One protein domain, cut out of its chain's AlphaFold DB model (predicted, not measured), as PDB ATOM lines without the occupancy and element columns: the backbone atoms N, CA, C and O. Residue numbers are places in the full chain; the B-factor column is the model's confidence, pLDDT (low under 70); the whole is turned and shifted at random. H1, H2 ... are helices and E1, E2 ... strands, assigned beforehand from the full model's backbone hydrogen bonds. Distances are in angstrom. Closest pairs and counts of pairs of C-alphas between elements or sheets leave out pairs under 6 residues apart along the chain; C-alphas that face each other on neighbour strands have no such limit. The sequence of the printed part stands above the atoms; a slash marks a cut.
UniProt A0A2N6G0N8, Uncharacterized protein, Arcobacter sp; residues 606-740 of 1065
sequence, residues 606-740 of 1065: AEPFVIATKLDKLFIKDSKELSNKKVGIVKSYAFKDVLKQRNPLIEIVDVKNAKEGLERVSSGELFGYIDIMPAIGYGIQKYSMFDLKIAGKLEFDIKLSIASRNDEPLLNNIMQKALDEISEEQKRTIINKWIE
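This is residues 606 to 740 of the 1065 residues of an uncharacterized protein of Arcobacter sp (UniProt A0A2N6G0N8). A strongly twisted five-stranded sheet forms the body, with H3 and H4 packed on one face and H2 on the other. Its long edge strand E5 runs on past the other strands to H5 at the far end, and H6 folds back from there toward H4. The printed part has 135 residues, with six named helices and five named strands in the order E1 H1 E2 H2 E3 H3 E4 H4 E5 H5 H6; the mixed sheet runs E3 E2 E4 E1 E5, and the class is mixed, helices and strands. It is only just compact, close to loose, with a radius of gyration of the C-alphas of 16.9 A and spans of 48 by 32 by 25 A.

E1, residues 606 to 614, and E2, residues 630 to 634, are inner strands; H1, residues 623 to 626, only grazes the sheet. H2, residues 639 to 646, only just touches H1, with 3 pairs of C-alphas within 8 A, the closest those of Ser 623 and Leu 643 at 7.3 A. E3, residues 651 to 655, is parallel to E2, with N 653 and O 631 2.9 A apart, within hydrogen-bond range. E2, H2 and E3 make a strand-helix-strand unit, two parallel neighbour strands with a helix between, its crossover right-handed. H3, residues 658 to 666, lies on the opposite face from H2; the sheet with helices on both faces makes three layers. E4, residues 672 to 676, is parallel to E2, with N 632 and O 672 at 2.9 A, and antiparallel to E1, with N 612 and O 673 at 2.8 A. H4, residues 677 to 686, on the same face as H3, touches it about perpendicular at 74 degrees, the closest C-alphas being those of Lys 659 and Gly 683, 6.3 A apart. E5, residues 692 to 709, bends by 90 degrees at residue 696 and is antiparallel to E1, with N 607 and O 702 at 2.9 A. E3, H3, E4 and E4, H4, E5 are split units, a further strand lying between their two strands, with right-handed crossovers. H5, residues 713 to 725, comes closest to E5 at the C-alphas of Asn 716 and Ser 708, 5.5 A. H6, residues 728 to 739, is close to H4 but not clearly touching, the closest C-alphas being those of Ile 739 and Pro 678, 6.3 A apart. In H2, H3, H4 and H5 every O i to N i+4 pair is within hydrogen-bond range, in H6 7 of 8; H1 is too short for one.

E1 begins at C-alpha 606 (-14.374, 27.478, 34.844) and is 25.6 A long. E5 is 38.9 A long and ends at C-alpha 709 (2.743, 34.070, 46.809). H5 measures 18.8 A; H6, 15.7 A, ends at C-alpha 739 (-16.334, 14.152, 37.256).

The C-alphas farthest apart, of Asp 616 and Leu 714, are 51.6 A apart. Residues 709 to 714 stand free, as do 724 to 730, of which 728 to 730 belong to H6. The printed part has no cut and no long link. The mean pLDDT of the printed part is 86.4; residues 636, 638, 729 and 740 are under 70.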
ATOM      1  N   ALA A 606     -13.217  26.666  34.495       84.50
ATOM      2  CA  ALA A 606     -14.374  27.478  34.844       84.50
ATOM      3  C   ALA A 606     -15.596  26.575  35.048       84.50
ATOM      4  O   ALA A 606     -16.002  25.885  34.117       84.50
ATOM      5  N   GLU A 607     -16.181  26.596  36.245       85.81
ATOM      6  CA  GLU A 607     -17.312  25.737  36.614       85.81
ATOM      7  C   GLU A 607     -18.567  26.553  36.934       85.81
ATOM      8  O   GLU A 607     -18.473  27.574  37.620       85.81
ATOM      9  N   PRO A 608     -19.760  26.127  36.487       84.62
ATOM     10  CA  PRO A 608     -20.987  26.829  36.813       84.62
ATOM     11  C   PRO A 608     -21.267  26.745  38.315       84.62
ATOM     12  O   PRO A 608     -21.223  25.669  38.919       84.62
ATOM     13  N   PHE A 609     -21.584  27.897  38.902       87.75
ATOM     14  CA  PHE A 609     -22.044  28.001  40.281       87.75
ATOM     15  C   PHE A 609     -23.541  27.707  40.329       87.75
ATOM     16  O   PHE A 609     -24.317  28.323  39.598       87.75
ATOM     17  N   VAL A 610     -23.957  26.733  41.129       91.50
ATOM     18  CA  VAL A 610     -25.318  26.188  41.105       91.50
ATOM     19  C   VAL A 610     -25.865  25.999  42.514       91.50
ATOM     20  O   VAL A 610     -25.127  26.014  43.496       91.50
ATOM     21  N   ILE A 611     -27.177  25.802  42.606       93.69
ATOM     22  CA  ILE A 611     -27.870  25.486  43.857       93.69
ATOM     23  C   ILE A 611     -28.478  24.081  43.803       93.69
ATOM     24  O   ILE A 611     -29.143  23.720  42.832       93.69
ATOM     25  N   ALA A 612     -28.272  23.299  44.860       95.25
ATOM     26  CA  ALA A 612     -28.951  22.036  45.114       95.25
ATOM     27  C   ALA A 612     -30.167  22.252  46.022       95.25
ATOM     28  O   ALA A 612     -30.049  22.910  47.055       95.25
ATOM     29  N   THR A 613     -31.317  21.679  45.673       96.00
ATOM     30  CA  THR A 613     -32.546  21.694  46.488       96.00
ATOM     31  C   THR A 613     -33.197  20.313  46.487       96.00
ATOM     32  O   THR A 613     -32.813  19.444  45.708       96.00
ATOM     33  N   LYS A 614     -34.249  20.118  47.289       93.75
ATOM     34  CA  LYS A 614     -35.122  18.938  47.176       93.75
ATOM     35  C   LYS A 614     -35.810  18.848  45.806       93.75
ATOM     36  O   LYS A 614     -36.020  19.868  45.136       93.75
ATOM     37  N   LEU A 615     -36.186  17.629  45.403       86.62
ATOM     38  CA  LEU A 615     -36.847  17.346  44.117       86.62
ATOM     39  C   LEU A 615     -38.154  18.126  43.897       86.62
ATOM     40  O   LEU A 615     -38.456  18.489  42.759       86.62
ATOM     41  N   ASP A 616     -38.895  18.414  44.966       88.81
ATOM     42  CA  ASP A 616     -40.201  19.085  44.955       88.81
ATOM     43  C   ASP A 616     -40.125  20.606  44.723       88.81
ATOM     44  O   ASP A 616     -41.154  21.256  44.539       88.81
ATOM     45  N   LYS A 617     -38.926  21.203  44.734       88.75
ATOM     46  CA  LYS A 617     -38.753  22.651  44.537       88.75
ATOM     47  C   LYS A 617     -38.691  23.025  43.057       88.75
ATOM     48  O   LYS A 617     -38.222  22.252  42.221       88.75
ATOM     49  N   LEU A 618     -39.182  24.217  42.726       86.31
ATOM     50  CA  LEU A 618     -39.166  24.747  41.360       86.31
ATOM     51  C   LEU A 618     -37.739  25.088  40.903       86.31
ATOM     52  O   LEU A 618     -36.829  25.227  41.721       86.31
ATOM     53  N   PHE A 619     -37.562  25.197  39.586       86.94
ATOM     54  CA  PHE A 619     -36.314  25.660  38.982       86.94
ATOM     55  C   PHE A 619     -35.987  27.082  39.453       86.94
ATOM     56  O   PHE A 619     -36.882  27.925  39.491       86.94
ATOM     57  N   ILE A 620     -34.719  27.331  39.783       87.19
ATOM     58  CA  ILE A 620     -34.211  28.624  40.244       87.19
ATOM     59  C   ILE A 620     -33.488  29.305  39.089       87.19
ATOM     60  O   ILE A 620     -32.463  28.815  38.609       87.19
ATOM     61  N   LYS A 621     -34.007  30.445  38.639       79.88
ATOM     62  CA  LYS A 621     -33.422  31.167  37.504       79.88
ATOM     63  C   LYS A 621     -32.155  31.930  37.883       79.88
ATOM     64  O   LYS A 621     -31.220  31.984  37.087       79.88
ATOM     65  N   ASP A 622     -32.156  32.559  39.054       86.00
ATOM     66  CA  ASP A 622     -31.074  33.413  39.539       86.00
ATOM     67  C   ASP A 622     -31.110  33.568  41.073       86.00
ATOM     68  O   ASP A 622     -31.983  33.028  41.758       86.00
ATOM     69  N   SER A 623     -30.141  34.291  41.644       86.88
ATOM     70  CA  SER A 623     -30.021  34.444  43.096       86.88
ATOM     71  C   SER A 623     -31.141  35.282  43.723       86.88
ATOM     72  O   SER A 623     -31.339  35.186  44.935       86.88
ATOM     73  N   LYS A 624     -31.907  36.078  42.960       86.94
ATOM     74  CA  LYS A 624     -32.980  36.935  43.503       86.94
ATOM     75  C   LYS A 624     -34.176  36.119  43.986       86.94
ATOM     76  O   LYS A 624     -34.812  36.498  44.971       86.94
ATOM     77  N   GLU A 625     -34.441  34.976  43.359       88.81
ATOM     78  CA  GLU A 625     -35.496  34.033  43.767       88.81
ATOM     79  C   GLU A 625     -35.212  33.365  45.127       88.81
ATOM     80  O   GLU A 625     -36.101  32.767  45.734       88.81
ATOM     81  N   LEU A 626     -33.991  33.521  45.655       90.12
ATOM     82  CA  LEU A 626     -33.563  33.016  46.964       90.12
ATOM     83  C   LEU A 626     -33.773  34.021  48.110       90.12
ATOM     84  O   LEU A 626     -33.313  33.796  49.229       90.12
ATOM     85  N   SER A 627     -34.457  35.138  47.856       91.06
ATOM     86  CA  SER A 627     -34.732  36.152  48.880       91.06
ATOM     87  C   SER A 627     -35.515  35.556  50.057       91.06
ATOM     88  O   SER A 627     -36.529  34.881  49.867       91.06
ATOM     89  N   ASN A 628     -35.046  35.812  51.279       90.88
ATOM     90  CA  ASN A 628     -35.577  35.278  52.537       90.88
ATOM     91  C   ASN A 628     -35.541  33.740  52.643       90.88
ATOM     92  O   ASN A 628     -36.307  33.144  53.403       90.88
ATOM     93  N   LYS A 629     -34.685  33.069  51.862       93.12
ATOM     94  CA  LYS A 629     -34.439  31.627  51.970       93.12
ATOM     95  C   LYS A 629     -33.122  31.370  52.695       93.12
ATOM     96  O   LYS A 629     -32.124  32.033  52.415       93.12
ATOM     97  N   LYS A 630     -33.121  30.357  53.569       95.12
ATOM     98  CA  LYS A 630     -31.916  29.827  54.223       95.12
ATOM     99  C   LYS A 630     -31.117  28.983  53.249       95.12
ATOM    100  O   LYS A 630     -31.590  27.926  52.837       95.12
ATOM    101  N   VAL A 631     -29.922  29.430  52.888       94.62
ATOM    102  CA  VAL A 631     -29.085  28.755  51.895       94.62
ATOM    103  C   VAL A 631     -27.699  28.477  52.464       94.62
ATOM    104  O   VAL A 631     -27.050  29.370  53.006       94.62
ATOM    105  N   GLY A 632     -27.256  27.226  52.355       93.81
ATOM    106  CA  GLY A 632     -25.963  26.772  52.862       93.81
ATOM    107  C   GLY A 632     -24.809  27.143  51.937       93.81
ATOM    108  O   GLY A 632     -24.902  26.913  50.731       93.81
ATOM    109  N   ILE A 633     -23.720  27.668  52.504       90.81
ATOM    110  CA  ILE A 633     -22.444  27.935  51.818       90.81
ATOM    111  C   ILE A 633     -21.289  27.596  52.759       90.81
ATOM    112  O   ILE A 633     -21.372  27.825  53.965       90.81
ATOM    113  N   VAL A 634     -20.185  27.071  52.231       86.56
ATOM    114  CA  VAL A 634     -18.998  26.784  53.047       86.56
ATOM    115  C   VAL A 634     -18.412  28.077  53.635       86.56
ATOM    116  O   VAL A 634     -18.137  29.033  52.909       86.56
ATOM    117  N   LYS A 635     -18.164  28.091  54.954       75.12
ATOM    118  CA  LYS A 635     -17.816  29.268  55.791       75.12
ATOM    119  C   LYS A 635     -16.684  30.180  55.273       75.12
ATOM    120  O   LYS A 635     -16.589  31.333  55.678       75.12
ATOM    121  N   SER A 636     -15.809  29.677  54.400       68.94
ATOM    122  CA  SER A 636     -14.628  30.394  53.874       68.94
ATOM    123  C   SER A 636     -14.657  30.612  52.355       68.94
ATOM    124  O   SER A 636     -13.641  30.977  51.752       68.94
ATOM    125  N   TYR A 637     -15.797  30.360  51.710       76.56
ATOM    126  CA  TYR A 637     -15.956  30.605  50.282       76.56
ATOM    127  C   TYR A 637     -16.212  32.084  50.032       76.56
ATOM    128  O   TYR A 637     -17.054  32.719  50.663       76.56
ATOM    129  N   ALA A 638     -15.487  32.641  49.068       67.69
ATOM    130  CA  ALA A 638     -15.525  34.069  48.771       67.69
ATOM    131  C   ALA A 638     -16.846  34.554  48.154       67.69
ATOM    132  O   ALA A 638     -17.063  35.750  47.988       67.69
ATOM    133  N   PHE A 639     -17.737  33.632  47.800       72.31
ATOM    134  CA  PHE A 639     -19.013  33.939  47.159       72.31
ATOM    135  C   PHE A 639     -20.059  34.476  48.109       72.31
ATOM    136  O   PHE A 639     -21.054  35.022  47.644       72.31
ATOM    137  N   LYS A 640     -19.839  34.350  49.420       77.12
ATOM    138  CA  LYS A 640     -20.734  34.914  50.427       77.12
ATOM    139  C   LYS A 640     -20.932  36.414  50.202       77.12
ATOM    140  O   LYS A 640     -22.067  36.882  50.205       77.12
ATOM    141  N   ASP A 641     -19.851  37.135  49.913       70.06
ATOM    142  CA  ASP A 641     -19.892  38.582  49.687       70.06
ATOM    143  C   ASP A 641     -20.510  38.927  48.327       70.06
ATOM    144  O   ASP A 641     -21.347  39.822  48.238       70.06
ATOM    145  N   VAL A 642     -20.174  38.166  47.279       74.50
ATOM    146  CA  VAL A 642     -20.730  38.356  45.926       74.50
ATOM    147  C   VAL A 642     -22.240  38.106  45.905       74.50
ATOM    148  O   VAL A 642     -22.988  38.877  45.303       74.50
ATOM    149  N   LEU A 643     -22.705  37.054  46.583       79.75
ATOM    150  CA  LEU A 643     -24.125  36.729  46.692       79.75
ATOM    151  C   LEU A 643     -24.870  37.756  47.540       79.75
ATOM    152  O   LEU A 643     -25.925  38.211  47.114       79.75
ATOM    153  N   LYS A 644     -24.311  38.195  48.679       79.00
ATOM    154  CA  LYS A 644     -24.920  39.261  49.492       79.00
ATOM    155  C   LYS A 644     -24.985  40.602  48.769       79.00
ATOM    156  O   LYS A 644     -25.952  41.334  48.943       79.00
ATOM    157  N   GLN A 645     -23.986  40.927  47.953       78.25
ATOM    158  CA  GLN A 645     -23.995  42.157  47.163       78.25
ATOM    159  C   GLN A 645     -25.114  42.145  46.111       78.25
ATOM    160  O   GLN A 645     -25.721  43.181  45.850       78.25
ATOM    161  N   ARG A 646     -25.385  40.986  45.499       81.19
ATOM    162  CA  ARG A 646     -26.408  40.837  44.450       81.19
ATOM    163  C   ARG A 646     -27.812  40.613  45.002       81.19
ATOM    164  O   ARG A 646     -28.771  41.128  44.433       81.19
ATOM    165  N   ASN A 647     -27.920  39.878  46.102       86.25
ATOM    166  CA  ASN A 647     -29.151  39.668  46.841       86.25
ATOM    167  C   ASN A 647     -28.906  39.868  48.348       86.25
ATOM    168  O   ASN A 647     -28.573  38.914  49.050       86.25
ATOM    169  N   PRO A 648     -29.118  41.084  48.876       85.94
ATOM    170  CA  PRO A 648     -28.968  41.357  50.306       85.94
ATOM    171  C   PRO A 648     -29.960  40.601  51.203       85.94
ATOM    172  O   PRO A 648     -29.719  40.486  52.402       85.94
ATOM    173  N   LEU A 649     -31.068  40.102  50.639       89.44
ATOM    174  CA  LEU A 649     -32.145  39.426  51.369       89.44
ATOM    175  C   LEU A 649     -31.937  37.909  51.488       89.44
ATOM    176  O   LEU A 649     -32.763  37.232  52.096       89.44
ATOM    177  N   ILE A 650     -30.879  37.343  50.901       90.19
ATOM    178  CA  ILE A 650     -30.576  35.914  51.041       90.19
ATOM    179  C   ILE A 650     -30.025  35.610  52.443       90.19
ATOM    180  O   ILE A 650     -29.083  36.252  52.918       90.19
ATOM    181  N   GLU A 651     -30.583  34.602  53.116       92.81
ATOM    182  CA  GLU A 651     -30.130  34.196  54.446       92.81
ATOM    183  C   GLU A 651     -29.046  33.116  54.310       92.81
ATOM    184  O   GLU A 651     -29.328  31.925  54.182       92.81
ATOM    185  N   ILE A 652     -27.777  33.533  54.289       91.69
ATOM    186  CA  ILE A 652     -26.643  32.610  54.126       91.69
ATOM    187  C   ILE A 652     -26.287  31.957  55.459       91.69
ATOM    188  O   ILE A 652     -25.931  32.647  56.417       91.69
ATOM    189  N   VAL A 653     -26.291  30.627  55.472       93.19
ATOM    190  CA  VAL A 653     -25.897  29.797  56.609       93.19
ATOM    191  C   VAL A 653     -24.558  29.130  56.311       93.19
ATOM    192  O   VAL A 653     -24.390  28.483  55.278       93.19
ATOM    193  N   ASP A 654     -23.598  29.285  57.220       92.06
ATOM    194  CA  ASP A 654     -22.280  28.670  57.070       92.06
ATOM    195  C   ASP A 654     -22.357  27.156  57.336       92.06
ATOM    196  O   ASP A 654     -22.913  26.725  58.350       92.06
ATOM    197  N   VAL A 655     -21.767  26.363  56.442       90.31
ATOM    198  CA  VAL A 655     -21.568  24.908  56.591       90.31
ATOM    199  C   VAL A 655     -20.074  24.572  56.562       90.31
ATOM    200  O   VAL A 655     -19.264  25.372  56.075       90.31
ATOM    201  N   LYS A 656     -19.674  23.415  57.101       84.19
ATOM    202  CA  LYS A 656     -18.259  23.004  57.137       84.19
ATOM    203  C   LYS A 656     -17.751  22.546  55.773       84.19
ATOM    204  O   LYS A 656     -16.639  22.901  55.397       84.19
ATOM    205  N   ASN A 657     -18.557  21.779  55.043       84.25
ATOM    206  CA  ASN A 657     -18.222  21.200  53.743       84.25
ATOM    207  C   ASN A 657     -19.491  20.899  52.925       84.25
ATOM    208  O   ASN A 657     -20.615  21.087  53.401       84.25
ATOM    209  N   ALA A 658     -19.309  20.413  51.694       87.50
ATOM    210  CA  ALA A 658     -20.417  20.096  50.794       87.50
ATOM    211  C   ALA A 658     -21.344  18.995  51.332       87.50
ATOM    212  O   ALA A 658     -22.552  19.055  51.114       87.50
ATOM    213  N   LYS A 659     -20.800  18.020  52.073       90.00
ATOM    214  CA  LYS A 659     -21.587  16.936  52.674       90.00
ATOM    215  C   LYS A 659     -22.603  17.486  53.677       90.00
ATOM    216  O   LYS A 659     -23.792  17.239  53.517       90.00
ATOM    217  N   GLU A 660     -22.147  18.277  54.651       91.88
ATOM    218  CA  GLU A 660     -23.031  18.897  55.649       91.88
ATOM    219  C   GLU A 660     -24.078  19.796  54.975       91.88
ATOM    220  O   GLU A 660     -25.253  19.775  55.336       91.88
ATOM    221  N   GLY A 661     -23.666  20.567  53.962       93.38
ATOM    222  CA  GLY A 661     -24.574  21.412  53.192       93.38
ATOM    223  C   GLY A 661     -25.722  20.632  52.559       93.38
ATOM    224  O   GLY A 661     -26.881  21.000  52.739       93.38
ATOM    225  N   LEU A 662     -25.415  19.533  51.869       94.88
ATOM    226  CA  LEU A 662     -26.421  18.680  51.236       94.88
ATOM    227  C   LEU A 662     -27.300  17.943  52.268       94.88
ATOM    228  O   LEU A 662     -28.518  17.911  52.098       94.88
ATOM    229  N   GLU A 663     -26.739  17.436  53.375       95.50
ATOM    230  CA  GLU A 663     -27.502  16.795  54.470       95.50
ATOM    231  C   GLU A 663     -28.547  17.741  55.078       95.50
ATOM    232  O   GLU A 663     -29.697  17.364  55.334       95.50
ATOM    233  N   ARG A 664     -28.173  19.007  55.273       96.88
ATOM    234  CA  ARG A 664     -29.067  20.033  55.827       96.88
ATOM    235  C   ARG A 664     -30.159  20.458  54.839       96.88
ATOM    236  O   ARG A 664     -31.245  20.850  55.258       96.88
ATOM    237  N   VAL A 665     -29.934  20.311  53.532       96.69
ATOM    238  CA  VAL A 665     -30.997  20.459  52.519       96.69
ATOM    239  C   VAL A 665     -31.923  19.244  52.513       96.69
ATOM    240  O   VAL A 665     -33.143  19.411  52.516       96.69
ATOM    241  N   SER A 666     -31.375  18.027  52.553       94.62
ATOM    242  CA  SER A 666     -32.151  16.776  52.568       94.62
ATOM    243  C   SER A 666     -33.053  16.669  53.808       94.62
ATOM    244  O   SER A 666     -34.247  16.378  53.704       94.62
ATOM    245  N   SER A 667     -32.558  17.063  54.984       94.50
ATOM    246  CA  SER A 667     -33.371  17.158  56.210       94.50
ATOM    247  C   SER A 667     -34.415  18.286  56.180       94.50
ATOM    248  O   SER A 667     -35.392  18.240  56.924       94.50
ATOM    249  N   GLY A 668     -34.281  19.259  55.272       93.31
ATOM    250  CA  GLY A 668     -35.186  20.407  55.141       93.31
ATOM    251  C   GLY A 668     -34.854  21.592  56.050       93.31
ATOM    252  O   GLY A 668     -35.633  22.541  56.102       93.31
ATOM    253  N   GLU A 669     -33.713  21.564  56.741       95.62
ATOM    254  CA  GLU A 669     -33.216  22.687  57.541       95.62
ATOM    255  C   GLU A 669     -32.813  23.886  56.661       95.62
ATOM    256  O   GLU A 669     -33.028  25.046  57.024       95.62
ATOM    257  N   LEU A 670     -32.254  23.604  55.479       96.75
ATOM    258  CA  LEU A 670     -31.894  24.590  54.463       96.75
ATOM    259  C   LEU A 670     -32.804  24.464  53.239       96.75
ATOM    260  O   LEU A 670     -33.169  23.368  52.817       96.75
ATOM    261  N   PHE A 671     -33.133  25.601  52.627       96.06
ATOM    262  CA  PHE A 671     -33.854  25.640  51.353       96.06
ATOM    263  C   PHE A 671     -33.008  25.063  50.212       96.06
ATOM    264  O   PHE A 671     -33.524  24.349  49.353       96.06
ATOM    265  N   GLY A 672     -31.711  25.368  50.217       95.38
ATOM    266  CA  GLY A 672     -30.760  24.835  49.256       95.38
ATOM    267  C   GLY A 672     -29.311  24.992  49.703       95.38
ATOM    268  O   GLY A 672     -29.022  25.672  50.689       95.38
ATOM    269  N   TYR A 673     -28.406  24.353  48.974       95.81
ATOM    270  CA  TYR A 673     -26.960  24.413  49.174       95.81
ATOM    271  C   TYR A 673     -26.309  24.907  47.887       95.81
ATOM    272  O   TYR A 673     -26.625  24.395  46.815       95.81
ATOM    273  N   ILE A 674     -25.437  25.909  47.979       92.94
ATOM    274  CA  ILE A 674     -24.778  26.502  46.813       92.94
ATOM    275  C   ILE A 674     -23.316  26.058  46.756       92.94
ATOM    276  O   ILE A 674     -22.564  26.240  47.713       92.94
ATOM    277  N   ASP A 675     -22.904  25.556  45.593       90.50
ATOM    278  CA  ASP A 675     -21.518  25.208  45.274       90.50
ATOM    279  C   ASP A 675     -21.327  25.151  43.749       90.50
ATOM    280  O   ASP A 675     -22.226  25.479  42.974       90.50
ATOM    281  N   ILE A 676     -20.160  24.721  43.285       87.62
ATOM    282  CA  ILE A 676     -19.961  24.366  41.881       87.62
ATOM    283  C   ILE A 676     -20.651  23.049  41.526       87.62
ATOM    284  O   ILE A 676     -20.723  22.112  42.325       87.62
ATOM    285  N   MET A 677     -21.128  22.969  40.286       86.00
ATOM    286  CA  MET A 677     -21.896  21.827  39.788       86.00
ATOM    287  C   MET A 677     -21.222  20.464  40.011       86.00
ATOM    288  O   MET A 677     -21.918  19.561  40.485       86.00
ATOM    289  N   PRO A 678     -19.908  20.276  39.769       85.69
ATOM    290  CA  PRO A 678     -19.290  18.971  39.989       85.69
ATOM    291  C   PRO A 678     -19.199  18.570  41.464       85.69
ATOM    292  O   PRO A 678     -19.317  17.389  41.765       85.69
ATOM    293  N   ALA A 679     -19.034  19.523  42.389       86.25
ATOM    294  CA  ALA A 679     -18.983  19.234  43.826       86.25
ATOM    295  C   ALA A 679     -20.355  18.779  44.351       86.25
ATOM    296  O   ALA A 679     -20.448  17.787  45.074       86.25
ATOM    297  N   ILE A 680     -21.434  19.447  43.921       88.81
ATOM    298  CA  ILE A 680     -22.811  19.026  44.227       88.81
ATOM    299  C   ILE A 680     -23.122  17.669  43.591       88.81
ATOM    300  O   ILE A 680     -23.623  16.786  44.282       88.81
ATOM    301  N   GLY A 681     -22.811  17.485  42.304       84.50
ATOM    302  CA  GLY A 681     -23.063  16.227  41.597       84.50
ATOM    303  C   GLY A 681     -22.332  15.046  42.241       84.50
ATOM    304  O   GLY A 681     -22.953  14.029  42.550       84.50
ATOM    305  N   TYR A 682     -21.039  15.219  42.532       83.81
ATOM    306  CA  TYR A 682     -20.230  14.228  43.239       83.81
ATOM    307  C   TYR A 682     -20.769  13.947  44.645       83.81
ATOM    308  O   TYR A 682     -20.857  12.789  45.039       83.81
ATOM    309  N   GLY A 683     -21.158  14.981  45.399       84.44
ATOM    310  CA  GLY A 683     -21.727  14.836  46.739       84.44
ATOM    311  C   GLY A 683     -23.045  14.059  46.744       84.44
ATOM    312  O   GLY A 683     -23.171  13.088  47.490       84.44
ATOM    313  N   ILE A 684     -23.989  14.427  45.871       86.25
ATOM    314  CA  ILE A 684     -25.275  13.729  45.716       86.25
ATOM    315  C   ILE A 684     -25.043  12.249  45.407       86.25
ATOM    316  O   ILE A 684     -25.646  11.384  46.040       86.25
ATOM    317  N   GLN A 685     -24.136  11.953  44.475       80.94
ATOM    318  CA  GLN A 685     -23.842  10.584  44.069       80.94
ATOM    319  C   GLN A 685     -23.119   9.792  45.165       80.94
ATOM    320  O   GLN A 685     -23.563   8.709  45.539       80.94
ATOM    321  N   LYS A 686     -22.013  10.322  45.702       83.56
ATOM    322  CA  LYS A 686     -21.177   9.643  46.704       83.56
ATOM    323  C   LYS A 686     -21.936   9.334  47.984       83.56
ATOM    324  O   LYS A 686     -21.709   8.289  48.585       83.56
ATOM    325  N   TYR A 687     -22.802  10.247  48.414       85.75
ATOM    326  CA  TYR A 687     -23.557  10.102  49.655       85.75
ATOM    327  C   TYR A 687     -24.994   9.612  49.429       85.75
ATOM    328  O   TYR A 687     -25.763   9.564  50.382       85.75
ATOM    329  N   SER A 688     -25.348   9.212  48.198       85.94
ATOM    330  CA  SER A 688     -26.660   8.644  47.841       85.94
ATOM    331  C   SER A 688     -27.862   9.535  48.202       85.94
ATOM    332  O   SER A 688     -28.919   9.049  48.597       85.94
ATOM    333  N   MET A 689     -27.718  10.854  48.048       87.06
ATOM    334  CA  MET A 689     -28.745  11.860  48.371       87.06
ATOM    335  C   MET A 689     -29.668  12.121  47.173       87.06
ATOM    336  O   MET A 689     -29.752  13.231  46.647       87.06
ATOM    337  N   PHE A 690     -30.324  11.066  46.686       86.81
ATOM    338  CA  PHE A 690     -31.138  11.104  45.461       86.81
ATOM    339  C   PHE A 690     -32.452  11.891  45.599       86.81
ATOM    340  O   PHE A 690     -33.148  12.114  44.613       86.81
ATOM    341  N   ASP A 691     -32.791  12.332  46.809       90.19
ATOM    342  CA  ASP A 691     -33.883  13.262  47.102       90.19
ATOM    343  C   ASP A 691     -33.537  14.728  46.767       90.19
ATOM    344  O   ASP A 691     -34.387  15.619  46.896       90.19
ATOM    345  N   LEU A 692     -32.308  14.982  46.305       92.06
ATOM    346  CA  LEU A 692     -31.802  16.289  45.904       92.06
ATOM    347  C   LEU A 692     -31.594  16.386  44.386       92.06
ATOM    348  O   LEU A 692     -31.267  15.417  43.705       92.06
ATOM    349  N   LYS A 693     -31.726  17.601  43.852       89.62
ATOM    350  CA  LYS A 693     -31.384  17.958  42.468       89.62
ATOM    351  C   LYS A 693     -30.641  19.281  42.412       89.62
ATOM    352  O   LYS A 693     -30.831  20.146  43.264       89.62
ATOM    353  N   ILE A 694     -29.879  19.476  41.341       90.62
ATOM    354  CA  ILE A 694     -29.406  20.805  40.948       90.62
ATOM    355  C   ILE A 694     -30.602  21.568  40.371       90.62
ATOM    356  O   ILE A 694     -31.158  21.180  39.345       90.62
ATOM    357  N   ALA A 695     -31.028  22.627  41.053       85.06
ATOM    358  CA  ALA A 695     -32.261  23.345  40.747       85.06
ATOM    359  C   ALA A 695     -32.059  24.562  39.842       85.06
ATOM    360  O   ALA A 695     -33.039  25.082  39.320       85.06
ATOM    361  N   GLY A 696     -30.822  25.021  39.643       80.06
ATOM    362  CA  GLY A 696     -30.553  26.212  38.845       80.06
ATOM    363  C   GLY A 696     -29.087  26.620  38.823       80.06
ATOM    364  O   GLY A 696     -28.335  26.309  39.750       80.06
ATOM    365  N   LYS A 697     -28.695  27.329  37.760       86.44
ATOM    366  CA  LYS A 697     -27.382  27.971  37.619       86.44
ATOM    367  C   LYS A 697     -27.485  29.432  38.061       86.44
ATOM    368  O   LYS A 697     -28.393  30.137  37.639       86.44
ATOM    369  N   LEU A 698     -26.537  29.878  38.878       85.38
ATOM    370  CA  LEU A 698     -26.424  31.257  39.354       85.38
ATOM    371  C   LEU A 698     -25.603  32.116  38.373       85.38
ATOM    372  O   LEU A 698     -25.054  31.639  37.382       85.38
ATOM    373  N   GLU A 699     -25.538  33.422  38.615       75.25
ATOM    374  CA  GLU A 699     -25.215  34.435  37.602       75.25
ATOM    375  C   GLU A 699     -23.729  34.538  37.200       75.25
ATOM    376  O   GLU A 699     -23.353  35.476  36.491       75.25
ATOM    377  N   PHE A 700     -22.859  33.648  37.677       76.44
ATOM    378  CA  PHE A 700     -21.438  33.648  37.333       76.44
ATOM    379  C   PHE A 700     -20.813  32.254  37.427       76.44
ATOM    380  O   PHE A 700     -21.258  31.400  38.193       76.44
ATOM    381  N   ASP A 701     -19.748  32.054  36.654       81.94
ATOM    382  CA  ASP A 701     -18.929  30.845  36.701       81.94
ATOM    383  C   ASP A 701     -17.731  31.045  37.634       81.94
ATOM    384  O   ASP A 701     -17.136  32.127  37.719       81.94
ATOM    385  N   ILE A 702     -17.363  29.974  38.325       82.62
ATOM    386  CA  ILE A 702     -16.229  29.900  39.231       82.62
ATOM    387  C   ILE A 702     -14.978  29.594  38.429       82.62
ATOM    388  O   ILE A 702     -14.803  28.487  37.934       82.62
ATOM    389  N   LYS A 703     -14.100  30.589  38.320       86.94
ATOM    390  CA  LYS A 703     -12.802  30.469  37.653       86.94
ATOM    391  C   LYS A 703     -11.745  30.006  38.654       86.94
ATOM    392  O   LYS A 703     -11.504  30.692  39.649       86.94
ATOM    393  N   LEU A 704     -11.138  28.856  38.382       89.50
ATOM    394  CA  LEU A 704     -10.107  28.227  39.201       89.50
ATOM    395  C   LEU A 704      -8.733  28.400  38.544       89.50
ATOM    396  O   LEU A 704      -8.558  28.117  37.358       89.50
ATOM    397  N   SER A 705      -7.777  28.864  39.341       93.25
ATOM    398  CA  SER A 705      -6.386  29.153  38.988       93.25
ATOM    399  C   SER A 705      -5.446  28.523  40.015       93.25
ATOM    400  O   SER A 705      -5.853  28.237  41.141       93.25
ATOM    401  N   ILE A 706      -4.164  28.400  39.668       95.81
ATOM    402  CA  ILE A 706      -3.118  28.196  40.672       95.81
ATOM    403  C   ILE A 706      -2.802  29.563  41.277       95.81
ATOM    404  O   ILE A 706      -2.579  30.533  40.546       95.81
ATOM    405  N   ALA A 707      -2.784  29.655  42.605       96.12
ATOM    406  CA  ALA A 707      -2.244  30.818  43.294       96.12
ATOM    407  C   ALA A 707      -0.819  30.544  43.757       96.12
ATOM    408  O   ALA A 707      -0.495  29.452  44.218       96.12
ATOM    409  N   SER A 708       0.019  31.563  43.687       97.00
ATOM    410  CA  SER A 708       1.356  31.581  44.268       97.00
ATOM    411  C   SER A 708       1.511  32.827  45.125       97.00
ATOM    412  O   SER A 708       0.716  33.763  45.032       97.00
ATOM    413  N   ARG A 709       2.507  32.870  46.002       95.75
ATOM    414  CA  ARG A 709       2.743  34.070  46.809       95.75
ATOM    415  C   ARG A 709       3.118  35.266  45.932       95.75
ATOM    416  O   ARG A 709       3.903  35.148  44.993       95.75
ATOM    417  N   ASN A 710       2.594  36.442  46.266       93.81
ATOM    418  CA  ASN A 710       2.847  37.647  45.477       93.81
ATOM    419  C   ASN A 710       4.287  38.183  45.556       93.81
ATOM    420  O   ASN A 710       4.705  38.908  44.656       93.81
ATOM    421  N   ASP A 711       5.051  37.809  46.587       93.81
ATOM    422  CA  ASP A 711       6.471  38.151  46.734       93.81
ATOM    423  C   ASP A 711       7.407  37.263  45.893       93.81
ATOM    424  O   ASP A 711       8.606  37.526  45.821       93.81
ATOM    425  N   GLU A 712       6.866  36.257  45.197       93.94
ATOM    426  CA  GLU A 712       7.603  35.371  44.288       93.94
ATOM    427  C   GLU A 712       6.951  35.318  42.887       93.94
ATOM    428  O   GLU A 712       6.477  34.269  42.448       93.94
ATOM    429  N   PRO A 713       6.940  36.427  42.123       92.19
ATOM    430  CA  PRO A 713       6.286  36.483  40.811       92.19
ATOM    431  C   PRO A 713       6.875  35.499  39.785       92.19
ATOM    432  O   PRO A 713       6.151  35.008  38.920       92.19
ATOM    433  N   LEU A 714       8.162  35.150  39.909       91.38
ATOM    434  CA  LEU A 714       8.795  34.120  39.078       91.38
ATOM    435  C   LEU A 714       8.147  32.744  39.274       91.38
ATOM    436  O   LEU A 714       7.974  32.018  38.298       91.38
ATOM    437  N   LEU A 715       7.737  32.397  40.499       94.31
ATOM    438  CA  LEU A 715       7.028  31.146  40.763       94.31
ATOM    439  C   LEU A 715       5.678  31.122  40.045       94.31
ATOM    440  O   LEU A 715       5.333  30.106  39.451       94.31
ATOM    441  N   ASN A 716       4.952  32.244  40.033       94.94
ATOM    442  CA  ASN A 716       3.692  32.352  39.297       94.94
ATOM    443  C   ASN A 716       3.887  32.131  37.793       94.94
ATOM    444  O   ASN A 716       3.126  31.395  37.174       94.94
ATOM    445  N   ASN A 717       4.924  32.743  37.213       90.94
ATOM    446  CA  ASN A 717       5.242  32.596  35.793       90.94
ATOM    447  C   ASN A 717       5.618  31.152  35.444       90.94
ATOM    448  O   ASN A 717       5.178  30.634  34.422       90.94
ATOM    449  N   ILE A 718       6.378  30.481  36.316       91.06
ATOM    450  CA  ILE A 718       6.703  29.058  36.166       91.06
ATOM    451  C   ILE A 718       5.430  28.210  36.195       91.06
ATOM    452  O   ILE A 718       5.261  27.355  35.332       91.06
ATOM    453  N   MET A 719       4.519  28.461  37.144       93.81
ATOM    454  CA  MET A 719       3.241  27.745  37.218       93.81
ATOM    455  C   MET A 719       2.372  28.006  35.984       93.81
ATOM    456  O   MET A 719       1.785  27.069  35.454       93.81
ATOM    457  N   GLN A 720       2.336  29.244  35.478       91.94
ATOM    458  CA  GLN A 720       1.633  29.583  34.239       91.94
ATOM    459  C   GLN A 720       2.192  28.797  33.050       91.94
ATOM    460  O   GLN A 720       1.429  28.158  32.335       91.94
ATOM    461  N   LYS A 721       3.515  28.785  32.870       85.44
ATOM    462  CA  LYS A 721       4.158  28.037  31.784       85.44
ATOM    463  C   LYS A 721       3.926  26.539  31.909       85.44
ATOM    464  O   LYS A 721       3.584  25.899  30.926       85.44
ATOM    465  N   ALA A 722       4.052  25.989  33.116       85.38
ATOM    466  CA  ALA A 722       3.767  24.581  33.358       85.38
ATOM    467  C   ALA A 722       2.305  24.231  33.027       85.38
ATOM    468  O   ALA A 722       2.059  23.186  32.441       85.38
ATOM    469  N   LEU A 723       1.344  25.112  33.333       86.19
ATOM    470  CA  LEU A 723      -0.061  24.945  32.940       86.19
ATOM    471  C   LEU A 723      -0.293  25.053  31.428       86.19
ATOM    472  O   LEU A 723      -1.184  24.377  30.908       86.19
ATOM    473  N   ASP A 724       0.467  25.904  30.739       80.44
ATOM    474  CA  ASP A 724       0.370  26.100  29.289       80.44
ATOM    475  C   ASP A 724       0.911  24.888  28.507       80.44
ATOM    476  O   ASP A 724       0.448  24.623  27.396       80.44
ATOM    477  N   GLU A 725       1.833  24.114  29.093       76.12
ATOM    478  CA  GLU A 725       2.320  22.845  28.522       76.12
ATOM    479  C   GLU A 725       1.299  21.699  28.639       76.12
ATOM    480  O   GLU A 725       1.346  20.739  27.865       76.12
ATOM    481  N   ILE A 726       0.354  21.783  29.582       77.62
ATOM    482  CA  ILE A 726      -0.703  20.779  29.728       77.62
ATOM    483  C   ILE A 726      -1.759  21.045  28.661       77.62
ATOM    484  O   ILE A 726      -2.480  22.045  28.702       77.62
ATOM    485  N   SER A 727      -1.885  20.125  27.709       74.06
ATOM    486  CA  SER A 727      -2.881  20.243  26.646       74.06
ATOM    487  C   SER A 727      -4.309  20.256  27.203       74.06
ATOM    488  O   SER A 727      -4.618  19.612  28.208       74.06
ATOM    489  N   GLU A 728      -5.223  20.925  26.499       70.69
ATOM    490  CA  GLU A 728      -6.649  20.929  26.857       70.69
ATOM    491  C   GLU A 728      -7.251  19.516  26.897       70.69
ATOM    492  O   GLU A 728      -8.155  19.236  27.682       70.69
ATOM    493  N   GLU A 729      -6.720  18.587  26.097       62.09
ATOM    494  CA  GLU A 729      -7.098  17.176  26.151       62.09
ATOM    495  C   GLU A 729      -6.645  16.498  27.449       62.09
ATOM    496  O   GLU A 729      -7.443  15.796  28.066       62.09
ATOM    497  N   GLN A 730      -5.413  16.734  27.905       70.12
ATOM    498  CA  GLN A 730      -4.940  16.221  29.194       70.12
ATOM    499  C   GLN A 730      -5.731  16.821  30.357       70.12
ATOM    500  O   GLN A 730      -6.185  16.069  31.219       70.12
ATOM    501  N   LYS A 731      -5.971  18.142  30.351       78.50
ATOM    502  CA  LYS A 731      -6.835  18.805  31.347       78.50
ATOM    503  C   LYS A 731      -8.209  18.143  31.380       78.50
ATOM    504  O   LYS A 731      -8.672  17.746  32.445       78.50
ATOM    505  N   ARG A 732      -8.826  17.929  30.213       74.56
ATOM    506  CA  ARG A 732     -10.115  17.235  30.084       74.56
ATOM    507  C   ARG A 732     -10.067  15.802  30.613       74.56
ATOM    508  O   ARG A 732     -10.995  15.404  31.302       74.56
ATOM    509  N   THR A 733      -9.022  15.032  30.323       77.06
ATOM    510  CA  THR A 733      -8.879  13.652  30.818       77.06
ATOM    511  C   THR A 733      -8.794  13.606  32.341       77.06
ATOM    512  O   THR A 733      -9.469  12.787  32.961       77.06
ATOM    513  N   ILE A 734      -8.025  14.512  32.955       81.75
ATOM    514  CA  ILE A 734      -7.948  14.642  34.418       81.75
ATOM    515  C   ILE A 734      -9.319  15.005  34.983       81.75
ATOM    516  O   ILE A 734      -9.809  14.345  35.889       81.75
ATOM    517  N   ILE A 735      -9.960  16.030  34.428       79.75
ATOM    518  CA  ILE A 735     -11.267  16.505  34.889       79.75
ATOM    519  C   ILE A 735     -12.314  15.384  34.778       79.75
ATOM    520  O   ILE A 735     -12.997  15.076  35.752       79.75
ATOM    521  N   ASN A 736     -12.387  14.704  33.632       77.31
ATOM    522  CA  ASN A 736     -13.324  13.604  33.407       77.31
ATOM    523  C   ASN A 736     -13.058  12.421  34.340       77.31
ATOM    524  O   ASN A 736     -14.010  11.870  34.873       77.31
ATOM    525  N   LYS A 737     -11.800  12.070  34.633       81.69
ATOM    526  CA  LYS A 737     -11.474  10.997  35.591       81.69
ATOM    527  C   LYS A 737     -12.188  11.171  36.940       81.69
ATOM    528  O   LYS A 737     -12.543  10.169  37.561       81.69
ATOM    529  N   TRP A 738     -12.382  12.414  37.387       78.19
ATOM    530  CA  TRP A 738     -13.015  12.726  38.670       78.19
ATOM    531  C   TRP A 738     -14.503  13.097  38.578       78.19
ATOM    532  O   TRP A 738     -15.220  12.912  39.559       78.19
ATOM    533  N   ILE A 739     -14.962  13.634  37.442       71.31
ATOM    534  CA  ILE A 739     -16.334  14.152  37.256       71.31
ATOM    535  C   ILE A 739     -17.232  13.177  36.477       71.31
ATOM    536  O   ILE A 739     -18.456  13.254  36.575       71.31
ATOM    537  N   GLU A 740     -16.657  12.256  35.700       59.72
ATOM    538  CA  GLU A 740     -17.417  11.270  34.937       59.72
ATOM    539  C   GLU A 740     -18.275  10.423  35.879       59.72
ATOM    540  O   GLU A 740     -17.786   9.812  36.835       59.72
TER     541      GLU A 740